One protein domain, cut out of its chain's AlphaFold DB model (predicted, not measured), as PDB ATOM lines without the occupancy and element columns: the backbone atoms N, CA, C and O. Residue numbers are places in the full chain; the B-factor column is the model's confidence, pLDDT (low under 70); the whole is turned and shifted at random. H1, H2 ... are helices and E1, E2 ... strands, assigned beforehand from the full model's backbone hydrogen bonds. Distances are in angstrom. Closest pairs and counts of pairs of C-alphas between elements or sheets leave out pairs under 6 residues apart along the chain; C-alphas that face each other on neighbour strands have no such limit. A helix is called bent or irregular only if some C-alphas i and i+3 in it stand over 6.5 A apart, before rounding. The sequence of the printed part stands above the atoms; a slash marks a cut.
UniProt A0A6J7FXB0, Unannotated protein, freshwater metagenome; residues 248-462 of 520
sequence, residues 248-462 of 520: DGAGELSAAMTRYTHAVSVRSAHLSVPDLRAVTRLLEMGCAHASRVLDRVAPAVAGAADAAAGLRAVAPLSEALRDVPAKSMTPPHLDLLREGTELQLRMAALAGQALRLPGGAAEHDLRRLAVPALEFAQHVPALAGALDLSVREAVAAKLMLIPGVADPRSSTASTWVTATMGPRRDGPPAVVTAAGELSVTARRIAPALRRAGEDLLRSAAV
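What this domain is: This is residues 248 to 462 of the 520 residues of the protein "Unannotated protein" of freshwater metagenome (UniProt A0A6J7FXB0). A rod-shaped bundle of helices lies mostly lengthwise, built round the long bent helix H5, which runs nearly straight through it, with H6 and H7 folding back along it one after the other. H2 lies between H3 and H4 and packs on both, H1 packs on H4 and on both arms of H5, and at one end of the rod lies a small hairpin of strands, E1 and E2, from whose link residues 408 to 413 stick out. The printed part has 215 residues, with the order H1 H2 H3 H4 H5 E1 E2 H6 H7; the sheet, E1 - E2, is antiparallel and the class is mostly helix. It is compact, with a radius of gyration of the C-alphas of 19.1 A and spans of 65 by 30 by 29 A.

Where its parts are: H1 is residues 249 to 266, 25.5 A long, beginning at C-alpha 249 (-1.239, 40.790, -1.159). H2 is residues 273 to 297, 35.3 A, H3 residues 304 to 323, 29.5 A, and H4 residues 334 to 356, 33.5 A. H5, residues 363 to 396, was assigned as one helix by its hydrogen bonds but is bent: C-alphas 378 and 381 are 6.9 A apart. Its arms are H5a, residues 363 to 378, 22.1 A, and H5b, residues 381 to 396, 22.3 A. E1 is residues 401 to 403 and E2 residues 416 to 418. H6 is residues 430 to 443, 20.1 A, and H7 residues 446 to 459, 20.0 A, ending at C-alpha 459 (-14.874, 29.562, 8.625).

How they stand to each other: H5a and H5b stand at a shallow tilt of 17 degrees. H2 touches H5a, opposite ways at 24 degrees, closest at the C-alphas of Ala 290 and Ala 373, 5.0 A. H2 and H3 form a hairpin, closest at C-alphas 291 and 308, 4.1 A. H4 touches H2, the same way at 16 degrees, closest at C-alphas 351 and 293, 5.4 A. H1 touches H5a, closest at C-alphas 250 and 372, 5.2 A. H6 touches H5b, closest at C-alphas 435 and 388, 4.7 A. H7 touches H5a, closest at C-alphas 449 and 374, 6.7 A. H1 and H6 are apart. E1 and E2 are a hairpin, with N 402 and O 417 within hydrogen-bond range at 2.9 A. O i to N i+4 pairs are within range throughout H1, H4, H5b, H6 and H7, and in 20 of 21 in H2, 14 of 16 in H3 and 10 of 12 in H5a.

The domain as a whole: The C-alphas of Arg 409 and Val 462, the two farthest apart, are 71.7 A apart. The printed part has no cut. The links E1 to E2 and E2 to H6 are long. The mean pLDDT of the printed part is 80.9, with 38 residues under 70, among them 323 to 335 and 404 to 415.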
ATOM      1  N   ASP A 248      -5.192  40.536  -2.664       48.50
ATOM      2  CA  ASP A 248      -4.183  39.857  -3.486       48.50
ATOM      3  C   ASP A 248      -2.786  39.826  -2.832       48.50
ATOM      4  O   ASP A 248      -1.978  38.940  -3.109       48.50
ATOM      5  N   GLY A 249      -2.518  40.724  -1.874       56.91
ATOM      6  CA  GLY A 249      -1.239  40.790  -1.159       56.91
ATOM      7  C   GLY A 249      -0.956  39.628  -0.194       56.91
ATOM      8  O   GLY A 249       0.203  39.398   0.149       56.91
ATOM      9  N   ALA A 250      -1.972  38.867   0.236       62.06
ATOM     10  CA  ALA A 250      -1.768  37.733   1.147       62.06
ATOM     11  C   ALA A 250      -0.987  36.591   0.470       62.06
ATOM     12  O   ALA A 250      -0.092  36.001   1.079       62.06
ATOM     13  N   GLY A 251      -1.271  36.329  -0.812       70.31
ATOM     14  CA  GLY A 251      -0.537  35.341  -1.603       70.31
ATOM     15  C   GLY A 251       0.909  35.757  -1.868       70.31
ATOM     16  O   GLY A 251       1.805  34.916  -1.837       70.31
ATOM     17  N   GLU A 252       1.155  37.053  -2.072       76.75
ATOM     18  CA  GLU A 252       2.511  37.571  -2.261       76.75
ATOM     19  C   GLU A 252       3.345  37.519  -0.979       76.75
ATOM     20  O   GLU A 252       4.514  37.145  -1.037       76.75
ATOM     21  N   LEU A 253       2.759  37.874   0.175       79.75
ATOM     22  CA  LEU A 253       3.448  37.772   1.461       79.75
ATOM     23  C   LEU A 253       3.796  36.314   1.779       79.75
ATOM     24  O   LEU A 253       4.924  36.052   2.176       79.75
ATOM     25  N   SER A 254       2.873  35.370   1.555       78.12
ATOM     26  CA  SER A 254       3.134  33.932   1.737       78.12
ATOM     27  C   SER A 254       4.260  33.429   0.831       78.12
ATOM     28  O   SER A 254       5.192  32.767   1.296       78.12
ATOM     29  N   ALA A 255       4.239  33.805  -0.452       76.25
ATOM     30  CA  ALA A 255       5.295  33.437  -1.389       76.25
ATOM     31  C   ALA A 255       6.650  34.051  -0.994       76.25
ATOM     32  O   ALA A 255       7.671  33.371  -1.057       76.25
ATOM     33  N   ALA A 256       6.671  35.318  -0.568       80.44
ATOM     34  CA  ALA A 256       7.884  35.990  -0.107       80.44
ATOM     35  C   ALA A 256       8.423  35.378   1.194       80.44
ATOM     36  O   ALA A 256       9.618  35.124   1.292       80.44
ATOM     37  N   MET A 257       7.552  35.074   2.162       87.50
ATOM     38  CA  MET A 257       7.941  34.419   3.410       87.50
ATOM     39  C   MET A 257       8.498  33.027   3.161       87.50
ATOM     40  O   MET A 257       9.532  32.684   3.714       87.50
ATOM     41  N   THR A 258       7.870  32.238   2.294       81.25
ATOM     42  CA  THR A 258       8.379  30.900   1.996       81.25
ATOM     43  C   THR A 258       9.700  30.944   1.227       81.25
ATOM     44  O   THR A 258      10.594  30.170   1.562       81.25
ATOM     45  N   ARG A 259       9.880  31.858   0.255       82.12
ATOM     46  CA  ARG A 259      11.188  32.065  -0.402       82.12
ATOM     47  C   ARG A 259      12.261  32.438   0.613       82.12
ATOM     48  O   ARG A 259      13.312  31.805   0.628       82.12
ATOM     49  N   TYR A 260      11.959  33.388   1.494       86.19
ATOM     50  CA  TYR A 260      12.882  33.840   2.526       86.19
ATOM     51  C   TYR A 260      13.233  32.719   3.510       86.19
ATOM     52  O   TYR A 260      14.406  32.447   3.751       86.19
ATOM     53  N   THR A 261      12.233  32.008   4.039       85.06
ATOM     54  CA  THR A 261      12.441  30.868   4.940       85.06
ATOM     55  C   THR A 261      13.243  29.772   4.258       85.06
ATOM     56  O   THR A 261      14.208  29.299   4.840       85.06
ATOM     57  N   HIS A 262      12.922  29.412   3.014       80.62
ATOM     58  CA  HIS A 262      13.695  28.439   2.244       80.62
ATOM     59  C   HIS A 262      15.148  28.897   2.051       80.62
ATOM     60  O   HIS A 262      16.079  28.144   2.329       80.62
ATOM     61  N   ALA A 263      15.355  30.151   1.649       75.31
ATOM     62  CA  ALA A 263      16.669  30.754   1.464       75.31
ATOM     63  C   ALA A 263      17.504  30.766   2.759       75.31
ATOM     64  O   ALA A 263      18.722  30.583   2.704       75.31
ATOM     65  N   VAL A 264      16.868  30.958   3.916       77.12
ATOM     66  CA  VAL A 264      17.506  30.884   5.238       77.12
ATOM     67  C   VAL A 264      17.761  29.430   5.653       77.12
ATOM     68  O   VAL A 264      18.841  29.120   6.147       77.12
ATOM     69  N   SER A 265      16.806  28.524   5.429       77.62
ATOM     70  CA  SER A 265      16.897  27.108   5.802       77.62
ATOM     71  C   SER A 265      17.951  26.349   5.002       77.62
ATOM     72  O   SER A 265      18.726  25.612   5.595       77.62
ATOM     73  N   VAL A 266      18.049  26.566   3.687       71.62
ATOM     74  CA  VAL A 266      19.108  25.965   2.850       71.62
ATOM     75  C   VAL A 266      20.500  26.364   3.343       71.62
ATOM     76  O   VAL A 266      21.452  25.595   3.245       71.62
ATOM     77  N   ARG A 267      20.617  27.563   3.919       72.38
ATOM     78  CA  ARG A 267      21.873  28.123   4.421       72.38
ATOM     79  C   ARG A 267      22.063  27.937   5.921       72.38
ATOM     80  O   ARG A 267      23.014  28.488   6.458       72.38
ATOM     81  N   SER A 268      21.188  27.210   6.615       72.56
ATOM     82  CA  SER A 268      21.030  27.279   8.075       72.56
ATOM     83  C   SER A 268      22.301  27.053   8.894       72.56
ATOM     84  O   SER A 268      22.385  27.557  10.000       72.56
ATOM     85  N   ALA A 269      23.289  26.306   8.399       74.00
ATOM     86  CA  ALA A 269      24.565  26.106   9.096       74.00
ATOM     87  C   ALA A 269      25.596  27.232   8.844       74.00
ATOM     88  O   ALA A 269      26.628  27.299   9.510       74.00
ATOM     89  N   HIS A 270      25.345  28.107   7.868       76.06
ATOM     90  CA  HIS A 270      26.346  28.970   7.236       76.06
ATOM     91  C   HIS A 270      25.859  30.407   6.981       76.06
ATOM     92  O   HIS A 270      26.364  31.070   6.074       76.06
ATOM     93  N   LEU A 271      24.906  30.924   7.765       74.75
ATOM     94  CA  LEU A 271      24.476  32.319   7.626       74.75
ATOM     95  C   LEU A 271      25.645  33.266   7.940       74.75
ATOM     96  O   LEU A 271      26.342  33.118   8.950       74.75
ATOM     97  N   SER A 272      25.864  34.264   7.080       78.25
ATOM     98  CA  SER A 272      26.830  35.327   7.365       78.25
ATOM     99  C   SER A 272      26.320  36.245   8.481       78.25
ATOM    100  O   SER A 272      25.127  36.280   8.775       78.25
ATOM    101  N   VAL A 273      27.193  37.039   9.112       76.62
ATOM    102  CA  VAL A 273      26.751  38.019  10.128       76.62
ATOM    103  C   VAL A 273      25.684  38.987   9.602       76.62
ATOM    104  O   VAL A 273      24.719  39.243  10.326       76.62
ATOM    105  N   PRO A 274      25.806  39.544   8.385       77.38
ATOM    106  CA  PRO A 274      24.734  40.344   7.806       77.38
ATOM    107  C   PRO A 274      23.419  39.572   7.647       77.38
ATOM    108  O   PRO A 274      22.371  40.133   7.959       77.38
ATOM    109  N   ASP A 275      23.464  38.295   7.257       82.25
ATOM    110  CA  ASP A 275      22.258  37.465   7.135       82.25
ATOM    111  C   ASP A 275      21.636  37.194   8.508       82.25
ATOM    112  O   ASP A 275      20.436  37.391   8.686       82.25
ATOM    113  N   LEU A 276      22.454  36.835   9.506       84.75
ATOM    114  CA  LEU A 276      22.025  36.682  10.898       84.75
ATOM    115  C   LEU A 276      21.317  37.953  11.378       84.75
ATOM    116  O   LEU A 276      20.227  37.867  11.932       84.75
ATOM    117  N   ARG A 277      21.887  39.135  11.104       84.88
ATOM    118  CA  ARG A 277      21.291  40.435  11.457       84.88
ATOM    119  C   ARG A 277      19.994  40.729  10.712       84.88
ATOM    120  O   ARG A 277      19.084  41.316  11.293       84.88
ATOM    121  N   ALA A 278      19.894  40.371   9.436       87.06
ATOM    122  CA  ALA A 278      18.659  40.554   8.680       87.06
ATOM    123  C   ALA A 278      17.545  39.636   9.191       87.06
ATOM    124  O   ALA A 278      16.424  40.102   9.394       87.06
ATOM    125  N   VAL A 279      17.860  38.368   9.474       90.31
ATOM    126  CA  VAL A 279      16.905  37.410  10.041       90.31
ATOM    127  C   VAL A 279      16.488  37.829  11.451       90.31
ATOM    128  O   VAL A 279      15.288  37.874  11.716       90.31
ATOM    129  N   THR A 280      17.415  38.213  12.338       91.50
ATOM    130  CA  THR A 280      17.056  38.686  13.689       91.50
ATOM    131  C   THR A 280      16.217  39.958  13.641       91.50
ATOM    132  O   THR A 280      15.210  40.038  14.338       91.50
ATOM    133  N   ARG A 281      16.536  40.911  12.756       91.44
ATOM    134  CA  ARG A 281      15.733  42.131  12.573       91.44
ATOM    135  C   ARG A 281      14.339  41.837  12.012       91.44
ATOM    136  O   ARG A 281      13.369  42.472  12.427       91.44
ATOM    137  N   LEU A 282      14.214  40.886  11.079       93.88
ATOM    138  CA  LEU A 282      12.912  40.449  10.572       93.88
ATOM    139  C   LEU A 282      12.092  39.785  11.680       93.88
ATOM    140  O   LEU A 282      10.904  40.075  11.792       93.88
ATOM    141  N   LEU A 283      12.705  38.937  12.508       94.56
ATOM    142  CA  LEU A 283      12.022  38.318  13.641       94.56
ATOM    143  C   LEU A 283      11.591  39.362  14.674       94.56
ATOM    144  O   LEU A 283      10.431  39.357  15.069       94.56
ATOM    145  N   GLU A 284      12.457  40.301  15.044       93.88
ATOM    146  CA  GLU A 284      12.146  41.397  15.967       93.88
ATOM    147  C   GLU A 284      10.955  42.232  15.466       93.88
ATOM    148  O   GLU A 284       9.872  42.237  16.061       93.88
ATOM    149  N   MET A 285      11.133  42.916  14.331       94.19
ATOM    150  CA  MET A 285      10.132  43.846  13.813       94.19
ATOM    151  C   MET A 285       8.891  43.110  13.305       94.19
ATOM    152  O   MET A 285       7.763  43.523  13.578       94.19
ATOM    153  N   GLY A 286       9.080  42.008  12.581       94.62
ATOM    154  CA  GLY A 286       7.998  41.209  12.017       94.62
ATOM    155  C   GLY A 286       7.114  40.592  13.098       94.62
ATOM    156  O   GLY A 286       5.896  40.724  13.004       94.62
ATOM    157  N   CYS A 287       7.683  40.029  14.176       96.31
ATOM    158  CA  CYS A 287       6.884  39.520  15.298       96.31
ATOM    159  C   CYS A 287       6.145  40.651  16.028       96.31
ATOM    160  O   CYS A 287       4.975  40.489  16.387       96.31
ATOM    161  N   ALA A 288       6.768  41.821  16.203       95.69
ATOM    162  CA  ALA A 288       6.118  42.987  16.805       95.69
ATOM    163  C   ALA A 288       4.965  43.548  15.944       95.69
ATOM    164  O   ALA A 288       3.987  44.083  16.469       95.69
ATOM    165  N   HIS A 289       5.061  43.463  14.617       95.88
ATOM    166  CA  HIS A 289       3.988  43.868  13.706       95.88
ATOM    167  C   HIS A 289       2.882  42.811  13.615       95.88
ATOM    168  O   HIS A 289       1.710  43.154  13.763       95.88
ATOM    169  N   ALA A 290       3.240  41.537  13.440       95.25
ATOM    170  CA  ALA A 290       2.299  40.422  13.393       95.25
ATOM    171  C   ALA A 290       1.482  40.308  14.686       95.25
ATOM    172  O   ALA A 290       0.263  40.198  14.617       95.25
ATOM    173  N   SER A 291       2.116  40.409  15.860       96.88
ATOM    174  CA  SER A 291       1.405  40.368  17.148       96.88
ATOM    175  C   SER A 291       0.357  41.472  17.280       96.88
ATOM    176  O   SER A 291      -0.756  41.190  17.705       96.88
ATOM    177  N   ARG A 292       0.650  42.701  16.832       96.38
ATOM    178  CA  ARG A 292      -0.329  43.804  16.813       96.38
ATOM    179  C   ARG A 292      -1.526  43.521  15.907       96.38
ATOM    180  O   ARG A 292      -2.652  43.865  16.262       96.38
ATOM    181  N   VAL A 293      -1.298  42.901  14.748       95.56
ATOM    182  CA  VAL A 293      -2.388  42.473  13.855       95.56
ATOM    183  C   VAL A 293      -3.216  41.381  14.531       95.56
ATOM    184  O   VAL A 293      -4.439  41.482  14.563       95.56
ATOM    185  N   LEU A 294      -2.561  40.376  15.117       95.81
ATOM    186  CA  LEU A 294      -3.218  39.247  15.778       95.81
ATOM    187  C   LEU A 294      -4.012  39.655  17.027       95.81
ATOM    188  O   LEU A 294      -5.123  39.168  17.206       95.81
ATOM    189  N   ASP A 295      -3.520  40.601  17.828       95.81
ATOM    190  CA  ASP A 295      -4.287  41.200  18.928       95.81
ATOM    191  C   ASP A 295      -5.556  41.884  18.403       95.81
ATOM    192  O   ASP A 295      -6.632  41.767  18.991       95.81
ATOM    193  N   ARG A 296      -5.451  42.586  17.267       94.00
ATOM    194  CA  ARG A 296      -6.587  43.295  16.672       94.00
ATOM    195  C   ARG A 296      -7.660  42.342  16.154       94.00
ATOM    196  O   ARG A 296      -8.841  42.666  16.253       94.00
ATOM    197  N   VAL A 297      -7.257  41.196  15.606       93.69
ATOM    198  CA  VAL A 297      -8.172  40.189  15.044       93.69
ATOM    199  C   VAL A 297      -8.597  39.121  16.056       93.69
ATOM    200  O   VAL A 297      -9.448  38.295  15.736       93.69
ATOM    201  N   ALA A 298      -8.056  39.144  17.278       95.50
ATOM    202  CA  ALA A 298      -8.342  38.165  18.326       95.50
ATOM    203  C   ALA A 298      -9.836  37.936  18.622       95.50
ATOM    204  O   ALA A 298     -10.201  36.779  18.827       95.50
ATOM    205  N   PRO A 299     -10.723  38.953  18.593       94.00
ATOM    206  CA  PRO A 299     -12.157  38.724  18.783       94.00
ATOM    207  C   PRO A 299     -12.806  37.864  17.688       94.00
ATOM    208  O   PRO A 299     -13.858  37.283  17.924       94.00
ATOM    209  N   ALA A 300     -12.197  37.802  16.499       91.38
ATOM    210  CA  ALA A 300     -12.731  37.127  15.320       91.38
ATOM    211  C   ALA A 300     -12.020  35.808  14.985       91.38
ATOM    212  O   ALA A 300     -12.509  35.071  14.140       91.38
ATOM    213  N   VAL A 301     -10.859  35.511  15.581       94.44
ATOM    214  CA  VAL A 301     -10.063  34.317  15.249       94.44
ATOM    215  C   VAL A 301      -9.592  33.626  16.520       94.44
ATOM    216  O   VAL A 301      -8.754  34.149  17.261       94.44
ATOM    217  N   ALA A 302     -10.097  32.417  16.757       93.25
ATOM    218  CA  ALA A 302      -9.736  31.641  17.940       93.25
ATOM    219  C   ALA A 302      -8.224  31.340  17.968       93.25
ATOM    220  O   ALA A 302      -7.652  30.891  16.986       93.25
ATOM    221  N   GLY A 303      -7.553  31.572  19.100       91.44
ATOM    222  CA  GLY A 303      -6.107  31.328  19.241       91.44
ATOM    223  C   GLY A 303      -5.193  32.442  18.712       91.44
ATOM    224  O   GLY A 303      -3.987  32.386  18.957       91.44
ATOM    225  N   ALA A 304      -5.728  33.488  18.067       93.62
ATOM    226  CA  ALA A 304      -4.919  34.623  17.614       93.62
ATOM    227  C   ALA A 304      -4.301  35.419  18.782       93.62
ATOM    228  O   ALA A 304      -3.147  35.827  18.684       93.62
ATOM    229  N   ALA A 305      -5.005  35.566  19.913       96.44
ATOM    230  CA  ALA A 305      -4.458  36.204  21.119       96.44
ATOM    231  C   ALA A 305      -3.240  35.450  21.687       96.44
ATOM    232  O   ALA A 305      -2.210  36.056  21.992       96.44
ATOM    233  N   ASP A 306      -3.325  34.119  21.774       95.38
ATOM    234  CA  ASP A 306      -2.228  33.272  22.255       95.38
ATOM    235  C   ASP A 306      -1.025  33.332  21.303       95.38
ATOM    236  O   ASP A 306       0.124  33.430  21.737       95.38
ATOM    237  N   ALA A 307      -1.279  33.330  19.990       93.25
ATOM    238  CA  ALA A 307      -0.239  33.501  18.981       93.25
ATOM    239  C   ALA A 307       0.429  34.884  19.090       93.25
ATOM    240  O   ALA A 307       1.656  34.977  19.052       93.25
ATOM    241  N   ALA A 308      -0.351  35.949  19.301       96.81
ATOM    242  CA  ALA A 308       0.165  37.297  19.528       96.81
ATOM    243  C   ALA A 308       1.052  37.372  20.780       96.81
ATOM    244  O   ALA A 308       2.127  37.974  20.742       96.81
ATOM    245  N   ALA A 309       0.640  36.733  21.880       96.38
ATOM    246  CA  ALA A 309       1.442  36.626  23.097       96.38
ATOM    247  C   ALA A 309       2.771  35.890  22.850       96.38
ATOM    248  O   ALA A 309       3.824  36.374  23.265       96.38
ATOM    249  N   GLY A 310       2.744  34.779  22.109       93.62
ATOM    250  CA  GLY A 310       3.949  34.044  21.722       93.62
ATOM    251  C   GLY A 310       4.924  34.879  20.884       93.62
ATOM    252  O   GLY A 310       6.117  34.922  21.176       93.62
ATOM    253  N   LEU A 311       4.421  35.609  19.884       95.06
ATOM    254  CA  LEU A 311       5.243  36.494  19.051       95.06
ATOM    255  C   LEU A 311       5.841  37.665  19.848       95.06
ATOM    256  O   LEU A 311       6.989  38.042  19.611       95.06
ATOM    257  N   ARG A 312       5.109  38.208  20.832       96.56
ATOM    258  CA  ARG A 312       5.642  39.222  21.761       96.56
ATOM    259  C   ARG A 312       6.799  38.703  22.607       96.56
ATOM    260  O   ARG A 312       7.675  39.490  22.936       96.56
ATOM    261  N   ALA A 313       6.823  37.413  22.939       94.50
ATOM    262  CA  ALA A 313       7.945  36.807  23.655       94.50
ATOM    263  C   ALA A 313       9.178  36.594  22.753       94.50
ATOM    264  O   ALA A 313      10.306  36.674  23.226       94.50
ATOM    265  N   VAL A 314       8.979  36.365  21.449       93.25
ATOM    266  CA  VAL A 314      10.064  36.170  20.465       93.25
ATOM    267  C   VAL A 314      10.770  37.474  20.087       93.25
ATOM    268  O   VAL A 314      11.991  37.482  19.920       93.25
ATOM    269  N   ALA A 315      10.026  38.575  19.954       91.19
ATOM    270  CA  ALA A 315      10.573  39.865  19.528       91.19
ATOM    271  C   ALA A 315      11.772  40.366  20.376       91.19
ATOM    272  O   ALA A 315      12.821  40.620  19.782       91.19
ATOM    273  N   PRO A 316      11.699  40.445  21.723       89.06
ATOM    274  CA  PRO A 316      12.810  40.940  22.543       89.06
ATOM    275  C   PRO A 316      14.018  39.990  22.560       89.06
ATOM    276  O   PRO A 316      15.157  40.439  22.640       89.06
ATOM    277  N   LEU A 317      13.805  38.676  22.431       89.31
ATOM    278  CA  LEU A 317      14.907  37.710  22.309       89.31
ATOM    279  C   LEU A 317      15.666  37.889  20.984       89.31
ATOM    280  O   LEU A 317      16.886  37.738  20.929       89.31
ATOM    281  N   SER A 318      14.945  38.242  19.918       87.88
ATOM    282  CA  SER A 318      15.537  38.540  18.609       87.88
ATOM    283  C   SER A 318      16.334  39.848  18.634       87.88
ATOM    284  O   SER A 318      17.418  39.911  18.053       87.88
ATOM    285  N   GLU A 319      15.832  40.861  19.347       86.50
ATOM    286  CA  GLU A 319      16.541  42.121  19.601       86.50
ATOM    287  C   GLU A 319      17.857  41.879  20.354       86.50
ATOM    288  O   GLU A 319      18.912  42.330  19.912       86.50
ATOM    289  N   ALA A 320      17.832  41.076  21.423       81.75
ATOM    290  CA  ALA A 320      19.029  40.783  22.210       81.75
ATOM    291  C   ALA A 320      20.152  40.143  21.370       81.75
ATOM    292  O   ALA A 320      21.326  40.461  21.549       81.75
ATOM    293  N   LEU A 321      19.802  39.279  20.409       82.44
ATOM    294  CA  LEU A 321      20.758  38.665  19.480       82.44
ATOM    295  C   LEU A 321      21.337  39.641  18.452       82.44
ATOM    296  O   LEU A 321      22.448  39.425  17.970       82.44
ATOM    297  N   ARG A 322      20.611  40.709  18.102       79.38
ATOM    298  CA  ARG A 322      21.104  41.763  17.204       79.38
ATOM    299  C   ARG A 322      22.236  42.555  17.849       79.38
ATOM    300  O   ARG A 322      23.190  42.928  17.165       79.38
ATOM    301  N   ASP A 323      22.108  42.795  19.148       67.81
ATOM    302  CA  ASP A 323      23.032  43.624  19.913       67.81
ATOM    303  C   ASP A 323      24.304  42.867  20.315       67.81
ATOM    304  O   ASP A 323      25.290  43.493  20.705       67.81
ATOM    305  N   VAL A 324      24.337  41.538  20.143       64.38
ATOM    306  CA  VAL A 324      25.575  40.763  20.256       64.38
ATOM    307  C   VAL A 324      26.512  41.146  19.105       64.38
ATOM    308  O   VAL A 324      26.226  40.863  17.934       64.38
ATOM    309  N   PRO A 325      27.679  41.747  19.389       58.00
ATOM    310  CA  PRO A 325      28.637  42.068  18.351       58.00
ATOM    311  C   PRO A 325      29.234  40.755  17.840       58.00
ATOM    312  O   PRO A 325      29.910  40.045  18.575       58.00
ATOM    313  N   ALA A 326      28.976  40.417  16.582       62.94
ATOM    314  CA  ALA A 326      29.552  39.249  15.929       62.94
ATOM    315  C   ALA A 326      30.239  39.668  14.628       62.94
ATOM    316  O   ALA A 326      29.731  40.525  13.902       62.94
ATOM    317  N   LYS A 327      31.386  39.060  14.317       52.19
ATOM    318  CA  LYS A 327      32.037  39.142  12.997       52.19
ATOM    319  C   LYS A 327      32.234  37.721  12.464       52.19
ATOM    320  O   LYS A 327      32.855  36.918  13.157       52.19
ATOM    321  N   SER A 328      31.706  37.421  11.272       56.19
ATOM    322  CA  SER A 328      32.003  36.188  10.523       56.19
ATOM    323  C   SER A 328      32.955  36.486   9.366       56.19
ATOM    324  O   SER A 328      33.108  37.638   8.953       56.19
ATOM    325  N   MET A 329      33.604  35.439   8.853       43.78
ATOM    326  CA  MET A 329      34.478  35.508   7.673       43.78
ATOM    327  C   MET A 329      33.748  35.218   6.350       43.78
ATOM    328  O   MET A 329      34.384  35.158   5.303       43.78
ATOM    329  N   THR A 330      32.426  35.029   6.382       53.25
ATOM    330  CA  THR A 330      31.609  34.729   5.199       53.25
ATOM    331  C   THR A 330      31.003  36.006   4.599       53.25
ATOM    332  O   THR A 330      30.553  36.875   5.353       53.25
ATOM    333  N   PRO A 331      30.996  36.155   3.261       50.44
ATOM    334  CA  PRO A 331      30.404  37.317   2.601       50.44
ATOM    335  C   PRO A 331      28.867  37.346   2.752       50.44
ATOM    336  O   PRO A 331      28.251  36.288   2.874       50.44
ATOM    337  N   PRO A 332      28.242  38.541   2.746       57.78
ATOM    338  CA  PRO A 332      26.788  38.696   2.836       57.78
ATOM    339  C   PRO A 332      26.044  38.191   1.601       57.78
ATOM    340  O   PRO A 332      26.500  38.397   0.475       57.78
ATOM    341  N   HIS A 333      24.830  37.674   1.798       69.81
ATOM    342  CA  HIS A 333      23.905  37.392   0.704       69.81
ATOM    343  C   HIS A 333      22.913  38.549   0.537       69.81
ATOM    344  O   HIS A 333      21.958  38.702   1.298       69.81
ATOM    345  N   LEU A 334      23.129  39.375  -0.490       65.56
ATOM    346  CA  LEU A 334      22.338  40.589  -0.725       65.56
ATOM    347  C   LEU A 334      20.831  40.316  -0.883       65.56
ATOM    348  O   LEU A 334      20.021  41.151  -0.479       65.56
ATOM    349  N   ASP A 335      20.449  39.142  -1.391       68.69
ATOM    350  CA  ASP A 335      19.043  38.758  -1.533       68.69
ATOM    351  C   ASP A 335      18.340  38.554  -0.193       68.69
ATOM    352  O   ASP A 335      17.227  39.047  -0.024       68.69
ATOM    353  N   LEU A 336      19.002  37.943   0.796       74.12
ATOM    354  CA  LEU A 336      18.440  37.821   2.145       74.12
ATOM    355  C   LEU A 336      18.253  39.202   2.785       74.12
ATOM    356  O   LEU A 336      17.217  39.484   3.382       74.12
ATOM    357  N   LEU A 337      19.213  40.112   2.613       74.12
ATOM    358  CA  LEU A 337      19.084  41.474   3.141       74.12
ATOM    359  C   LEU A 337      17.905  42.227   2.501       74.12
ATOM    360  O   LEU A 337      17.138  42.904   3.198       74.12
ATOM    361  N   ARG A 338      17.754  42.105   1.177       79.06
ATOM    362  CA  ARG A 338      16.691  42.755   0.401       79.06
ATOM    363  C   ARG A 338      15.318  42.186   0.748       79.06
ATOM    364  O   ARG A 338      14.438  42.950   1.142       79.06
ATOM    365  N   GLU A 339      15.149  40.869   0.651       80.62
ATOM    366  CA  GLU A 339      13.877  40.197   0.934       80.62
ATOM    367  C   GLU A 339      13.454  40.392   2.395       80.62
ATOM    368  O   GLU A 339      12.297  40.711   2.664       80.62
ATOM    369  N   GLY A 340      14.395  40.307   3.343       83.00
ATOM    370  CA  GLY A 340      14.116  40.554   4.757       83.00
ATOM    371  C   GLY A 340      13.615  41.980   5.019       83.00
ATOM    372  O   GLY A 340      12.667  42.177   5.780       83.00
ATOM    373  N   THR A 341      14.196  42.980   4.348       80.62
ATOM    374  CA  THR A 341      13.756  44.384   4.452       80.62
ATOM    375  C   THR A 341      12.369  44.587   3.840       80.62
ATOM    376  O   THR A 341      11.520  45.267   4.418       80.62
ATOM    377  N   GLU A 342      12.106  43.983   2.684       84.19
ATOM    378  CA  GLU A 342      10.803  44.072   2.029       84.19
ATOM    379  C   GLU A 342       9.696  43.434   2.881       84.19
ATOM    380  O   GLU A 342       8.635  44.033   3.079       84.19
ATOM    381  N   LEU A 343       9.958  42.257   3.454       87.69
ATOM    382  CA  LEU A 343       9.044  41.575   4.368       87.69
ATOM    383  C   LEU A 343       8.749  42.422   5.612       87.69
ATOM    384  O   LEU A 343       7.588  42.537   6.008       87.69
ATOM    385  N   GLN A 344       9.755  43.093   6.186       89.25
ATOM    386  CA  GLN A 344       9.551  44.036   7.295       89.25
ATOM    387  C   GLN A 344       8.602  45.178   6.908       89.25
ATOM    388  O   GLN A 344       7.671  45.483   7.657       89.25
ATOM    389  N   LEU A 345       8.801  45.790   5.736       85.94
ATOM    390  CA  LEU A 345       7.945  46.875   5.246       85.94
ATOM    391  C   LEU A 345       6.506  46.403   5.004       85.94
ATOM    392  O   LEU A 345       5.559  47.093   5.392       85.94
ATOM    393  N   ARG A 346       6.328  45.210   4.423       89.81
ATOM    394  CA  ARG A 346       5.008  44.594   4.205       89.81
ATOM    395  C   ARG A 346       4.290  44.327   5.533       89.81
ATOM    396  O   ARG A 346       3.119  44.676   5.673       89.81
ATOM    397  N   MET A 347       4.994  43.797   6.536       92.25
ATOM    398  CA  MET A 347       4.432  43.569   7.874       92.25
ATOM    399  C   MET A 347       4.077  44.876   8.592       92.25
ATOM    400  O   MET A 347       3.022  44.969   9.224       92.25
ATOM    401  N   ALA A 348       4.904  45.914   8.454       91.31
ATOM    402  CA  ALA A 348       4.607  47.238   8.991       91.31
ATOM    403  C   ALA A 348       3.351  47.850   8.347       91.31
ATOM    404  O   ALA A 348       2.492  48.390   9.050       91.31
ATOM    405  N   ALA A 349       3.207  47.721   7.024       89.88
ATOM    406  CA  ALA A 349       2.021  48.168   6.301       89.88
ATOM    407  C   ALA A 349       0.759  47.416   6.754       89.88
ATOM    408  O   ALA A 349      -0.265  48.053   7.013       89.88
ATOM    409  N   LEU A 350       0.842  46.091   6.926       90.50
ATOM    410  CA  LEU A 350      -0.255  45.261   7.431       90.50
ATOM    411  C   LEU A 350      -0.693  45.686   8.844       90.50
ATOM    412  O   LEU A 350      -1.882  45.877   9.095       90.50
ATOM    413  N   ALA A 351       0.259  45.915   9.752       91.88
ATOM    414  CA  ALA A 351      -0.034  46.439  11.087       91.88
ATOM    415  C   ALA A 351      -0.706  47.822  11.028       91.88
ATOM    416  O   ALA A 351      -1.660  48.086  11.761       91.88
ATOM    417  N   GLY A 352      -0.258  48.693  10.118       90.94
ATOM    418  CA  GLY A 352      -0.887  49.990   9.871       90.94
ATOM    419  C   GLY A 352      -2.330  49.879   9.366       90.94
ATOM    420  O   GLY A 352      -3.174  50.680   9.766       90.94
ATOM    421  N   GLN A 353      -2.638  48.885   8.531       89.88
ATOM    422  CA  GLN A 353      -4.007  48.609   8.078       89.88
ATOM    423  C   GLN A 353      -4.894  48.125   9.229       89.88
ATOM    424  O   GLN A 353      -5.987  48.657   9.414       89.88
ATOM    425  N   ALA A 354      -4.405  47.190  10.049       89.62
ATOM    426  CA  ALA A 354      -5.145  46.676  11.201       89.62
ATOM    427  C   ALA A 354      -5.513  47.782  12.208       89.62
ATOM    428  O   ALA A 354      -6.636  47.819  12.711       89.62
ATOM    429  N   LEU A 355      -4.600  48.730  12.452       90.62
ATOM    430  CA  LEU A 355      -4.843  49.874  13.341       90.62
ATOM    431  C   LEU A 355      -5.880  50.868  12.800       90.62
ATOM    432  O   LEU A 355      -6.517  51.565  13.585       90.62
ATOM    433  N   ARG A 356      -6.056  50.952  11.476       91.25
ATOM    434  CA  ARG A 356      -7.028  51.857  10.840       91.25
ATOM    435  C   ARG A 356      -8.442  51.284  10.786       91.25
ATOM    436  O   ARG A 356      -9.368  52.030  10.476       91.25
ATOM    437  N   LEU A 357      -8.627  49.992  11.067       88.38
ATOM    438  CA  LEU A 357      -9.963  49.403  11.108       88.38
ATOM    439  C   LEU A 357     -10.782  49.982  12.273       88.38
ATOM    440  O   LEU A 357     -10.282  50.010  13.402       88.38
ATOM    441  N   PRO A 358     -12.048  50.378  12.049       87.88
ATOM    442  CA  PRO A 358     -12.915  50.904  13.100       87.88
ATOM    443  C   PRO A 358     -13.238  49.848  14.170       87.88
ATOM    444  O   PRO A 358     -13.126  48.643  13.945       87.88
ATOM    445  N   GLY A 359     -13.657  50.295  15.359       81.56
ATOM    446  CA  GLY A 359     -13.949  49.453  16.536       81.56
ATOM    447  C   GLY A 359     -15.027  48.371  16.358       81.56
ATOM    448  O   GLY A 359     -15.149  47.520  17.227       81.56
ATOM    449  N   GLY A 360     -15.750  48.366  15.236       83.25
ATOM    450  CA  GLY A 360     -16.756  47.363  14.870       83.25
ATOM    451  C   GLY A 360     -16.600  46.878  13.428       83.25
ATOM    452  O   GLY A 360     -17.593  46.745  12.721       83.25
ATOM    453  N   ALA A 361     -15.360  46.711  12.958       87.88
ATOM    454  CA  ALA A 361     -15.099  46.130  11.643       87.88
ATOM    455  C   ALA A 361     -15.781  44.759  11.503       87.88
ATOM    456  O   ALA A 361     -15.858  43.999  12.471       87.88
ATOM    457  N   ALA A 362     -16.265  44.452  10.298       88.12
ATOM    458  CA  ALA A 362     -16.923  43.182  10.034       88.12
ATOM    459  C   ALA A 362     -15.968  42.014  10.321       88.12
ATOM    460  O   ALA A 362     -14.775  42.080  10.016       88.12
ATOM    461  N   GLU A 363     -16.501  40.920  10.866       86.00
ATOM    462  CA  GLU A 363     -15.721  39.720  11.196       86.00
ATOM    463  C   GLU A 363     -14.920  39.208   9.988       86.00
ATOM    464  O   GLU A 363     -13.759  38.825  10.117       86.00
ATOM    465  N   HIS A 364     -15.506  39.289   8.789       86.19
ATOM    466  CA  HIS A 364     -14.849  38.932   7.535       86.19
ATOM    467  C   HIS A 364     -13.567  39.744   7.271       86.19
ATOM    468  O   HIS A 364     -12.549  39.175   6.872       86.19
ATOM    469  N   ASP A 365     -13.579  41.053   7.531       84.69
ATOM    470  CA  ASP A 365     -12.412  41.919   7.326       84.69
ATOM    471  C   ASP A 365     -11.307  41.611   8.341       84.69
ATOM    472  O   ASP A 365     -10.124  41.575   7.993       84.69
ATOM    473  N   LEU A 366     -11.692  41.313   9.586       87.38
ATOM    474  CA  LEU A 366     -10.763  40.885  10.632       87.38
ATOM    475  C   LEU A 366     -10.114  39.538  10.278       87.38
ATOM    476  O   LEU A 366      -8.889  39.419  10.308       87.38
ATOM    477  N   ARG A 367     -10.904  38.543   9.859       89.06
ATOM    478  CA  ARG A 367     -10.395  37.232   9.419       89.06
ATOM    479  C   ARG A 367      -9.466  37.355   8.207       89.06
ATOM    480  O   ARG A 367      -8.440  36.681   8.154       89.06
ATOM    481  N   ARG A 368      -9.754  38.261   7.265       87.06
ATOM    482  CA  ARG A 368      -8.878  38.523   6.106       87.06
ATOM    483  C   ARG A 368      -7.527  39.121   6.487       87.06
ATOM    484  O   ARG A 368      -6.526  38.759   5.875       87.06
ATOM    485  N   LEU A 369      -7.472  39.998   7.490       88.06
ATOM    486  CA  LEU A 369      -6.201  40.517   8.009       88.06
ATOM    487  C   LEU A 369      -5.412  39.477   8.813       88.06
ATOM    488  O   LEU A 369      -4.185  39.561   8.878       88.06
ATOM    489  N   ALA A 370      -6.097  38.499   9.407       89.31
ATOM    490  CA  ALA A 370      -5.463  37.446  10.190       89.31
ATOM    491  C   ALA A 370      -4.580  36.527   9.331       89.31
ATOM    492  O   ALA A 370      -3.493  36.158   9.770       89.31
ATOM    493  N   VAL A 371      -5.018  36.197   8.109       89.94
ATOM    494  CA  VAL A 371      -4.318  35.276   7.190       89.94
ATOM    495  C   VAL A 371      -2.836  35.640   7.002       89.94
ATOM    496  O   VAL A 371      -1.988  34.820   7.352       89.94
ATOM    497  N   PRO A 372      -2.467  36.846   6.522       87.88
ATOM    498  CA  PRO A 372      -1.062  37.197   6.313       87.88
ATOM    499  C   PRO A 372      -0.238  37.269   7.613       87.88
ATOM    500  O   PRO A 372       0.952  36.960   7.603       87.88
ATOM    501  N   ALA A 373      -0.845  37.651   8.742       91.75
ATOM    502  CA  ALA A 373      -0.142  37.696  10.026       91.75
ATOM    503  C   ALA A 373       0.142  36.294  10.587       91.75
ATOM    504  O   ALA A 373       1.223  36.056  11.130       91.75
ATOM    505  N   LEU A 374      -0.805  35.363  10.433       90.00
ATOM    506  CA  LEU A 374      -0.615  33.959  10.793       90.00
ATOM    507  C   LEU A 374       0.390  33.275   9.871       90.00
ATOM    508  O   LEU A 374       1.215  32.518  10.366       90.00
ATOM    509  N   GLU A 375       0.365  33.585   8.575       89.06
ATOM    510  CA  GLU A 375       1.344  33.085   7.611       89.06
ATOM    511  C   GLU A 375       2.766  33.453   8.043       89.06
ATOM    512  O   GLU A 375       3.595  32.571   8.237       89.06
ATOM    513  N   PHE A 376       3.041  34.738   8.305       93.00
ATOM    514  CA  PHE A 376       4.334  35.165   8.849       93.00
ATOM    515  C   PHE A 376       4.708  34.373  10.111       93.00
ATOM    516  O   PHE A 376       5.823  33.862  10.231       93.00
ATOM    517  N   ALA A 377       3.766  34.242  11.047       92.06
ATOM    518  CA  ALA A 377       4.004  33.590  12.327       92.06
ATOM    519  C   ALA A 377       4.323  32.088  12.198       92.06
ATOM    520  O   ALA A 377       5.083  31.566  13.014       92.06
ATOM    521  N   GLN A 378       3.809  31.400  11.173       91.62
ATOM    522  CA  GLN A 378       4.123  29.990  10.899       91.62
ATOM    523  C   GLN A 378       5.589  29.767  10.506       91.62
ATOM    524  O   GLN A 378       6.136  28.701  10.785       91.62
ATOM    525  N   HIS A 379       6.249  30.773   9.928       91.19
ATOM    526  CA  HIS A 379       7.662  30.703   9.530       91.19
ATOM    527  C   HIS A 379       8.641  31.033  10.670       91.19
ATOM    528  O   HIS A 379       9.810  30.652  10.615       91.19
ATOM    529  N   VAL A 380       8.177  31.693  11.736       93.31
ATOM    530  CA  VAL A 380       9.010  32.122  12.877       93.31
ATOM    531  C   VAL A 380       9.798  30.971  13.531       93.31
ATOM    532  O   VAL A 380      10.996  31.150  13.760       93.31
ATOM    533  N   PRO A 381       9.221  29.777  13.794       90.81
ATOM    534  CA  PRO A 381       9.978  28.654  14.356       90.81
ATOM    535  C   PRO A 381      11.118  28.158  13.460       90.81
ATOM    536  O   PRO A 381      12.183  27.816  13.972       90.81
ATOM    537  N   ALA A 382      10.913  28.125  12.139       83.44
ATOM    538  CA  ALA A 382      11.924  27.672  11.185       83.44
ATOM    539  C   ALA A 382      13.100  28.657  11.114       83.44
ATOM    540  O   ALA A 382      14.257  28.249  11.211       83.44
ATOM    541  N   LEU A 383      12.804  29.958  11.040       89.38
ATOM    542  CA  LEU A 383      13.813  31.020  11.053       89.38
ATOM    543  C   LEU A 383      14.609  31.041  12.368       89.38
ATOM    544  O   LEU A 383      15.835  31.122  12.348       89.38
ATOM    545  N   ALA A 384      13.932  30.903  13.511       89.56
ATOM    546  CA  ALA A 384      14.583  30.818  14.818       89.56
ATOM    547  C   ALA A 384      15.448  29.550  14.964       89.56
ATOM    548  O   ALA A 384      16.516  29.593  15.571       89.56
ATOM    549  N   GLY A 385      15.016  28.422  14.391       84.31
ATOM    550  CA  GLY A 385      15.810  27.192  14.322       84.31
ATOM    551  C   GLY A 385      17.063  27.333  13.457       84.31
ATOM    552  O   GLY A 385      18.135  26.900  13.871       84.31
ATOM    553  N   ALA A 386      16.950  27.982  12.296       81.50
ATOM    554  CA  ALA A 386      18.089  28.239  11.421       81.50
ATOM    555  C   ALA A 386      19.117  29.182  12.067       81.50
ATOM    556  O   ALA A 386      20.315  28.946  11.945       81.50
ATOM    557  N   LEU A 387      18.667  30.203  12.807       89.00
ATOM    558  CA  LEU A 387      19.554  31.062  13.598       89.00
ATOM    559  C   LEU A 387      20.320  30.278  14.671       89.00
ATOM    560  O   LEU A 387      21.536  30.415  14.765       89.00
ATOM    561  N   ASP A 388      19.626  29.451  15.460       90.06
ATOM    562  CA  ASP A 388      20.248  28.619  16.503       90.06
ATOM    563  C   ASP A 388      21.308  27.682  15.916       90.06
ATOM    564  O   ASP A 388      22.447  27.656  16.390       90.06
ATOM    565  N   LEU A 389      20.974  26.982  14.828       83.44
ATOM    566  CA  LEU A 389      21.914  26.104  14.139       83.44
ATOM    567  C   LEU A 389      23.124  26.881  13.604       83.44
ATOM    568  O   LEU A 389      24.260  26.502  13.884       83.44
ATOM    569  N   SER A 390      22.903  27.998  12.910       85.12
ATOM    570  CA  SER A 390      23.993  28.786  12.330       85.12
ATOM    571  C   SER A 390      24.939  29.333  13.391       85.12
ATOM    572  O   SER A 390      26.151  29.351  13.183       85.12
ATOM    573  N   VAL A 391      24.404  29.804  14.522       86.38
ATOM    574  CA  VAL A 391      25.210  30.328  15.628       86.38
ATOM    575  C   VAL A 391      26.030  29.203  16.259       86.38
ATOM    576  O   VAL A 391      27.227  29.380  16.484       86.38
ATOM    577  N   ARG A 392      25.430  28.030  16.502       85.50
ATOM    578  CA  ARG A 392      26.140  26.866  17.058       85.50
ATOM    579  C   ARG A 392      27.269  26.391  16.154       85.50
ATOM    580  O   ARG A 392      28.382  26.219  16.643       85.50
ATOM    581  N   GLU A 393      26.998  26.228  14.862       81.81
ATOM    582  CA  GLU A 393      27.989  25.779  13.880       81.81
ATOM    583  C   GLU A 393      29.125  26.796  13.727       81.81
ATOM    584  O   GLU A 393      30.299  26.433  13.781       81.81
ATOM    585  N   ALA A 394      28.811  28.094  13.648       79.06
ATOM    586  CA  ALA A 394      29.829  29.139  13.557       79.06
ATOM    587  C   ALA A 394      30.736  29.193  14.800       79.06
ATOM    588  O   ALA A 394      31.946  29.407  14.674       79.06
ATOM    589  N   VAL A 395      30.181  28.983  15.998       83.38
ATOM    590  CA  VAL A 395      30.959  28.906  17.245       83.38
ATOM    591  C   VAL A 395      31.777  27.611  17.305       83.38
ATOM    592  O   VAL A 395      32.956  27.653  17.660       83.38
ATOM    593  N   ALA A 396      31.201  26.466  16.930       80.88
ATOM    594  CA  ALA A 396      31.902  25.180  16.896       80.88
ATOM    595  C   ALA A 396      33.091  25.206  15.921       80.88
ATOM    596  O   ALA A 396      34.185  24.750  16.256       80.88
ATOM    597  N   ALA A 397      32.904  25.832  14.758       74.88
ATOM    598  CA  ALA A 397      33.925  26.021  13.734       74.88
ATOM    599  C   ALA A 397      34.918  27.158  14.044       74.88
ATOM    600  O   ALA A 397      35.831  27.394  13.254       74.88
ATOM    601  N   LYS A 398      34.774  27.864  15.179       79.38
ATOM    602  CA  LYS A 398      35.630  29.002  15.569       79.38
ATOM    603  C   LYS A 398      35.615  30.162  14.557       79.38
ATOM    604  O   LYS A 398      36.584  30.910  14.440       79.38
ATOM    605  N   LEU A 399      34.506  30.327  13.835       72.06
ATOM    606  CA  LEU A 399      34.312  31.338  12.787       72.06
ATOM    607  C   LEU A 399      33.615  32.610  13.289       72.06
ATOM    608  O   LEU A 399      33.433  33.552  12.518       72.06
ATOM    609  N   MET A 400      33.218  32.638  14.563       74.44
ATOM    610  CA  MET A 400      32.533  33.767  15.184       74.44
ATOM    611  C   MET A 400      33.451  34.475  16.181       74.44
ATOM    612  O   MET A 400      33.956  33.862  17.122       74.44
ATOM    613  N   LEU A 401      33.648  35.779  15.987       71.69
ATOM    614  CA  LEU A 401      34.287  36.647  16.975       71.69
ATOM    615  C   LEU A 401      33.218  37.339  17.819       71.69
ATOM    616  O   LEU A 401      32.299  37.923  17.252       71.69
ATOM    617  N   ILE A 402      33.378  37.316  19.139       74.81
ATOM    618  CA  ILE A 402      32.541  38.031  20.112       74.81
ATOM    619  C   ILE A 402      33.407  39.022  20.906       74.81
ATOM    620  O   ILE A 402      34.634  38.867  20.932       74.81
ATOM    621  N   PRO A 403      32.827  40.044  21.557       70.56
ATOM    622  CA  PRO A 403      33.580  40.894  22.465       70.56
ATOM    623  C   PRO A 403      34.172  40.045  23.588       70.56
ATOM    624  O   PRO A 403      33.462  39.288  24.250       70.56
ATOM    625  N   GLY A 404      35.479  40.163  23.790       66.44
ATOM    626  CA  GLY A 404      36.153  39.640  24.964       66.44
ATOM    627  C   GLY A 404      35.749  40.428  26.202       66.44
ATOM    628  O   GLY A 404      35.361  41.596  26.124       66.44
ATOM    629  N   VAL A 405      35.859  39.789  27.365       62.25
ATOM    630  CA  VAL A 405      35.774  40.503  28.640       62.25
ATOM    631  C   VAL A 405      36.950  41.477  28.672       62.25
ATOM    632  O   VAL A 405      38.103  41.049  28.645       62.25
ATOM    633  N   ALA A 406      36.659  42.779  28.644       55.56
ATOM    634  CA  ALA A 406      37.691  43.804  28.703       55.56
ATOM    635  C   ALA A 406      38.507  43.607  29.987       55.56
ATOM    636  O   ALA A 406      37.931  43.545  31.075       55.56
ATOM    637  N   ASP A 407      39.834  43.504  29.866       54.94
ATOM    638  CA  ASP A 407      40.700  43.571  31.038       54.94
ATOM    639  C   ASP A 407      40.477  44.955  31.668       54.94
ATOM    640  O   ASP A 407      40.722  45.961  30.988       54.94
ATOM    641  N   PRO A 408      40.003  45.043  32.925       54.69
ATOM    642  CA  PRO A 408      39.708  46.317  33.577       54.69
ATOM    643  C   PRO A 408      40.925  47.253  33.659       54.69
ATOM    644  O   PRO A 408      40.764  48.436  33.947       54.69
ATOM    645  N   ARG A 409      42.142  46.752  33.398       55.41
ATOM    646  CA  ARG A 409      43.379  47.544  33.350       55.41
ATOM    647  C   ARG A 409      43.743  48.076  31.963       55.41
ATOM    648  O   ARG A 409      44.614  48.937  31.874       55.41
ATOM    649  N   SER A 410      43.109  47.596  30.892       48.12
ATOM    650  CA  SER A 410      43.380  48.058  29.526       48.12
ATOM    651  C   SER A 410      42.291  49.031  29.072       48.12
ATOM    652  O   SER A 410      41.115  48.683  28.974       48.12
ATOM    653  N   SER A 411      42.661  50.289  28.826       48.53
ATOM    654  CA  SER A 411      41.694  51.304  28.418       48.53
ATOM    655  C   SER A 411      41.247  51.096  26.966       48.53
ATOM    656  O   SER A 411      42.053  51.126  26.035       48.53
ATOM    657  N   THR A 412      39.931  51.017  26.773       46.09
ATOM    658  CA  THR A 412      39.166  51.394  25.563       46.09
ATOM    659  C   THR A 412      39.270  50.562  24.280       46.09
ATOM    660  O   THR A 412      38.469  50.796  23.377       46.09
ATOM    661  N   ALA A 413      40.138  49.556  24.172       50.62
ATOM    662  CA  ALA A 413      40.106  48.653  23.018       50.62
ATOM    663  C   ALA A 413      39.245  47.420  23.332       50.62
ATOM    664  O   ALA A 413      39.680  46.523  24.049       50.62
ATOM    665  N   SER A 414      38.023  47.359  22.795       56.62
ATOM    666  CA  SER A 414      37.227  46.126  22.799       56.62
ATOM    667  C   SER A 414      37.996  45.042  22.041       56.62
ATOM    668  O   SER A 414      38.082  45.075  20.810       56.62
ATOM    669  N   THR A 415      38.608  44.119  22.780       64.94
ATOM    670  CA  THR A 415      39.309  42.966  22.222       64.94
ATOM    671  C   THR A 415      38.272  41.984  21.699       64.94
ATOM    672  O   THR A 415      37.314  41.646  22.384       64.94
ATOM    673  N   TRP A 416      38.422  41.551  20.453       70.94
ATOM    674  CA  TRP A 416      37.566  40.522  19.873       70.94
ATOM    675  C   TRP A 416      38.198  39.165  20.145       70.94
ATOM    676  O   TRP A 416      39.373  38.963  19.840       70.94
ATOM    677  N   VAL A 417      37.430  38.240  20.712       71.81
ATOM    678  CA  VAL A 417      37.879  36.872  20.978       71.81
ATOM    679  C   VAL A 417      37.071  35.896  20.141       71.81
ATOM    680  O   VAL A 417      35.876  36.082  19.908       71.81
ATOM    681  N   THR A 418      37.727  34.840  19.676       74.00
ATOM    682  CA  THR A 418      37.043  33.721  19.035       74.00
ATOM    683  C   THR A 418      36.095  33.080  20.039       74.00
ATOM    684  O   THR A 418      36.525  32.630  21.100       74.00
ATOM    685  N   ALA A 419      34.807  33.038  19.710       72.75
ATOM    686  CA  ALA A 419      33.839  32.293  20.491       72.75
ATOM    687  C   ALA A 419      34.199  30.806  20.417       72.75
ATOM    688  O   ALA A 419      34.336  30.245  19.329       72.75
ATOM    689  N   THR A 420      34.369  30.163  21.569       73.69
ATOM    690  CA  THR A 420      34.687  28.734  21.651       73.69
ATOM    691  C   THR A 420      33.755  28.035  22.624       73.69
ATOM    692  O   THR A 420      33.501  28.553  23.710       73.69
ATOM    693  N   MET A 421      33.327  26.822  22.281       67.94
ATOM    694  CA  MET A 421      32.726  25.877  23.226       67.94
ATOM    695  C   MET A 421      33.850  25.312  24.113       67.94
ATOM    696  O   MET A 421      34.489  24.321  23.768       67.94
ATOM    697  N   GLY A 422      34.206  26.012  25.192       59.03
ATOM    698  CA  GLY A 422      35.351  25.648  26.032       59.03
ATOM    699  C   GLY A 422      35.082  24.434  26.944       59.03
ATOM    700  O   GLY A 422      33.990  24.325  27.495       59.03
ATOM    701  N   PRO A 423      36.074  23.549  27.194       49.03
ATOM    702  CA  PRO A 423      35.956  22.444  28.156       49.03
ATOM    703  C   PRO A 423      36.148  22.876  29.624       49.03
ATOM    704  O   PRO A 423      36.002  22.064  30.536       49.03
ATOM    705  N   ARG A 424      36.527  24.134  29.883       52.09
ATOM    706  CA  ARG A 424      36.852  24.644  31.220       52.09
ATOM    707  C   ARG A 424      36.217  26.019  31.446       52.09
ATOM    708  O   ARG A 424      36.752  27.017  30.986       52.09
ATOM    709  N   ARG A 425      35.144  25.987  32.247       50.62
ATOM    710  CA  ARG A 425      34.426  27.076  32.940       50.62
ATOM    711  C   ARG A 425      33.503  27.964  32.079       50.62
ATOM    712  O   ARG A 425      33.930  28.589  31.122       50.62
ATOM    713  N   ASP A 426      32.235  27.977  32.514       56.97
ATOM    714  CA  ASP A 426      31.153  28.949  32.256       56.97
ATOM    715  C   ASP A 426      30.174  28.743  31.078       56.97
ATOM    716  O   ASP A 426      29.456  29.662  30.699       56.97
ATOM    717  N   GLY A 427      30.018  27.506  30.587       64.56
ATOM    718  CA  GLY A 427      28.893  27.140  29.707       64.56
ATOM    719  C   GLY A 427      29.009  27.644  28.257       64.56
ATOM    720  O   GLY A 427      30.059  28.148  27.854       64.56
ATOM    721  N   PRO A 428      27.975  27.434  27.417       75.25
ATOM    722  CA  PRO A 428      27.984  27.923  26.040       75.25
ATOM    723  C   PRO A 428      28.021  29.465  26.013       75.25
ATOM    724  O   PRO A 428      27.442  30.099  26.898       75.25
ATOM    725  N   PRO A 429      28.661  30.091  25.003       79.56
ATOM    726  CA  PRO A 429      28.674  31.546  24.867       79.56
ATOM    727  C   PRO A 429      27.262  32.138  24.933       79.56
ATOM    728  O   PRO A 429      26.329  31.549  24.389       79.56
ATOM    729  N   ALA A 430      27.102  33.328  25.525       82.69
ATOM    730  CA  ALA A 430      25.791  33.968  25.711       82.69
ATOM    731  C   ALA A 430      24.954  34.043  24.417       82.69
ATOM    732  O   ALA A 430      23.740  33.867  24.454       82.69
ATOM    733  N   VAL A 431      25.610  34.219  23.264       84.00
ATOM    734  CA  VAL A 431      24.964  34.215  21.941       84.00
ATOM    735  C   VAL A 431      24.337  32.864  21.573       84.00
ATOM    736  O   VAL A 431      23.257  32.832  20.993       84.00
ATOM    737  N   VAL A 432      24.969  31.747  21.950       87.12
ATOM    738  CA  VAL A 432      24.446  30.388  21.736       87.12
ATOM    739  C   VAL A 432      23.250  30.138  22.650       87.12
ATOM    740  O   VAL A 432      22.243  29.587  22.209       87.12
ATOM    741  N   THR A 433      23.332  30.570  23.912       88.69
ATOM    742  CA  THR A 433      22.219  30.464  24.867       88.69
ATOM    743  C   THR A 433      21.010  31.264  24.390       88.69
ATOM    744  O   THR A 433      19.920  30.708  24.288       88.69
ATOM    745  N   ALA A 434      21.211  32.526  23.998       88.12
ATOM    746  CA  ALA A 434      20.150  33.390  23.489       88.12
ATOM    747  C   ALA A 434      19.507  32.840  22.200       88.12
ATOM    748  O   ALA A 434      18.285  32.865  22.060       88.12
ATOM    749  N   ALA A 435      20.300  32.282  21.275       88.19
ATOM    750  CA  ALA A 435      19.775  31.664  20.055       88.19
ATOM    751  C   ALA A 435      18.961  30.390  20.355       88.19
ATOM    752  O   ALA A 435      17.882  30.188  19.792       88.19
ATOM    753  N   GLY A 436      19.418  29.577  21.311       91.31
ATOM    754  CA  GLY A 436      18.677  28.415  21.796       91.31
ATOM    755  C   GLY A 436      17.355  28.790  22.474       91.31
ATOM    756  O   GLY A 436      16.317  28.189  22.183       91.31
ATOM    757  N   GLU A 437      17.361  29.808  23.337       93.75
ATOM    758  CA  GLU A 437      16.162  30.334  24.002       93.75
ATOM    759  C   GLU A 437      15.150  30.902  23.002       93.75
ATOM    760  O   GLU A 437      13.953  30.607  23.106       93.75
ATOM    761  N   LEU A 438      15.621  31.643  21.993       92.06
ATOM    762  CA  LEU A 438      14.802  32.123  20.881       92.06
ATOM    763  C   LEU A 438      14.116  30.950  20.163       92.06
ATOM    764  O   LEU A 438      12.895  30.960  19.989       92.06
ATOM    765  N   SER A 439      14.876  29.915  19.793       91.31
ATOM    766  CA  SER A 439      14.368  28.728  19.091       91.31
ATOM    767  C   SER A 439      13.319  27.964  19.910       91.31
ATOM    768  O   SER A 439      12.251  27.602  19.405       91.31
ATOM    769  N   VAL A 440      13.578  27.751  21.204       93.31
ATOM    770  CA  VAL A 440      12.631  27.100  22.124       93.31
ATOM    771  C   VAL A 440      11.352  27.923  22.270       93.31
ATOM    772  O   VAL A 440      10.257  27.360  22.196       93.31
ATOM    773  N   THR A 441      11.475  29.238  22.446       92.31
ATOM    774  CA  THR A 441      10.331  30.143  22.610       92.31
ATOM    775  C   THR A 441       9.478  30.194  21.345       92.31
ATOM    776  O   THR A 441       8.260  30.046  21.426       92.31
ATOM    777  N   ALA A 442      10.102  30.284  20.167       88.94
ATOM    778  CA  ALA A 442       9.412  30.281  18.879       88.94
ATOM    779  C   ALA A 442       8.623  28.981  18.632       88.94
ATOM    780  O   ALA A 442       7.470  29.026  18.202       88.94
ATOM    781  N   ARG A 443       9.182  27.810  18.974       87.81
ATOM    782  CA  ARG A 443       8.475  26.519  18.840       87.81
ATOM    783  C   ARG A 443       7.195  26.437  19.677       87.81
ATOM    784  O   ARG A 443       6.237  25.791  19.257       87.81
ATOM    785  N   ARG A 444       7.144  27.109  20.833       90.62
ATOM    786  CA  ARG A 444       5.963  27.113  21.717       90.62
ATOM    787  C   ARG A 444       4.758  27.852  21.123       90.62
ATOM    788  O   ARG A 444       3.653  27.672  21.622       90.62
ATOM    789  N   ILE A 445       4.939  28.628  20.050       88.12
ATOM    790  CA  ILE A 445       3.850  29.348  19.367       88.12
ATOM    791  C   ILE A 445       3.013  28.396  18.487       88.12
ATOM    792  O   ILE A 445       1.819  28.619  18.287       88.12
ATOM    793  N   ALA A 446       3.598  27.294  17.998       82.81
ATOM    794  CA  ALA A 446       2.974  26.408  17.007       82.81
ATOM    795  C   ALA A 446       1.564  25.883  17.380       82.81
ATOM    796  O   ALA A 446       0.694  25.888  16.505       82.81
ATOM    797  N   PRO A 447       1.264  25.486  18.636       86.62
ATOM    798  CA  PRO A 447      -0.089  25.066  19.015       86.62
ATOM    799  C   PRO A 447      -1.132  26.189  18.912       86.62
ATOM    800  O   PRO A 447      -2.281  25.937  18.548       86.62
ATOM    801  N   ALA A 448      -0.754  27.436  19.212       84.25
ATOM    802  CA  ALA A 448      -1.643  28.588  19.066       84.25
ATOM    803  C   ALA A 448      -1.910  28.908  17.587       84.25
ATOM    804  O   ALA A 448      -3.059  29.127  17.207       84.25
ATOM    805  N   LEU A 449      -0.874  28.837  16.744       86.06
ATOM    806  CA  LEU A 449      -0.999  29.039  15.296       86.06
ATOM    807  C   LEU A 449      -1.876  27.984  14.634       86.06
ATOM    808  O   LEU A 449      -2.686  28.319  13.776       86.06
ATOM    809  N   ARG A 450      -1.753  26.723  15.062       85.12
ATOM    810  CA  ARG A 450      -2.591  25.632  14.562       85.12
ATOM    811  C   ARG A 450      -4.068  25.892  14.848       85.12
ATOM    812  O   ARG A 450      -4.871  25.836  13.926       85.12
ATOM    813  N   ARG A 451      -4.408  26.266  16.089       86.50
ATOM    814  CA  ARG A 451      -5.792  26.600  16.472       86.50
ATOM    815  C   ARG A 451      -6.357  27.765  15.653       86.50
ATOM    816  O   ARG A 451      -7.490  27.680  15.188       86.50
ATOM    817  N   ALA A 452      -5.558  28.809  15.425       87.25
ATOM    818  CA  ALA A 452      -5.960  29.953  14.606       87.25
ATOM    819  C   ALA A 452      -6.135  29.602  13.122       87.25
ATOM    820  O   ALA A 452      -7.102  30.034  12.496       87.25
ATOM    821  N   GLY A 453      -5.250  28.771  12.567       86.00
ATOM    822  CA  GLY A 453      -5.384  28.258  11.204       86.00
ATOM    823  C   GLY A 453      -6.626  27.380  11.029       86.00
ATOM    824  O   GLY A 453      -7.389  27.575  10.089       86.00
ATOM    825  N   GLU A 454      -6.876  26.458  11.960       86.94
ATOM    826  CA  GLU A 454      -8.058  25.587  11.956       86.94
ATOM    827  C   GLU A 454      -9.370  26.374  12.078       86.94
ATOM    828  O   GLU A 454     -10.378  25.988  11.492       86.94
ATOM    829  N   ASP A 455      -9.388  27.471  12.838       88.56
ATOM    830  CA  ASP A 455     -10.547  28.363  12.920       88.56
ATOM    831  C   ASP A 455     -10.818  29.083  11.591       88.56
ATOM    832  O   ASP A 455     -11.948  29.078  11.097       88.56
ATOM    833  N   LEU A 456      -9.774  29.624  10.955       84.81
ATOM    834  CA  LEU A 456      -9.900  30.255   9.641       84.81
ATOM    835  C   LEU A 456     -10.361  29.263   8.566       84.81
ATOM    836  O   LEU A 456     -11.267  29.585   7.798       84.81
ATOM    837  N   LEU A 457      -9.808  28.049   8.552       81.19
ATOM    838  CA  LEU A 457     -10.203  26.992   7.616       81.19
ATOM    839  C   LEU A 457     -11.654  26.549   7.827       81.19
ATOM    840  O   LEU A 457     -12.392  26.407   6.854       81.19
ATOM    841  N   ARG A 458     -12.096  26.389   9.082       80.88
ATOM    842  CA  ARG A 458     -13.496  26.060   9.399       80.88
ATOM    843  C   ARG A 458     -14.461  27.158   8.960       80.88
ATOM    844  O   ARG A 458     -15.543  26.849   8.472       80.88
ATOM    845  N   SER A 459     -14.065  28.425   9.082       72.62
ATOM    846  CA  SER A 459     -14.874  29.562   8.625       72.62
ATOM    847  C   SER A 459     -14.929  29.717   7.095       72.62
ATOM    848  O   SER A 459     -15.803  30.412   6.583       72.62
ATOM    849  N   ALA A 460     -14.035  29.055   6.354       65.38
ATOM    850  CA  ALA A 460     -13.891  29.169   4.901       65.38
ATOM    851  C   ALA A 460     -14.639  28.074   4.108       65.38
ATOM    852  O   ALA A 460     -14.211  27.742   3.008       65.38
ATOM    853  N   ALA A 461     -15.723  27.501   4.646       42.06
ATOM    854  CA  ALA A 461     -16.430  26.314   4.140       42.06
ATOM    855  C   ALA A 461     -17.114  26.443   2.748       42.06
ATOM    856  O   ALA A 461     -18.315  26.220   2.606       42.06
ATOM    857  N   VAL A 462     -16.334  26.712   1.699       47.88
ATOM    858  CA  VAL A 462     -16.533  26.215   0.330       47.88
ATOM    859  C   VAL A 462     -15.195  25.588  -0.091       47.88
ATOM    860  O   VAL A 462     -14.185  26.292  -0.089       47.88
TER     861      VAL A 462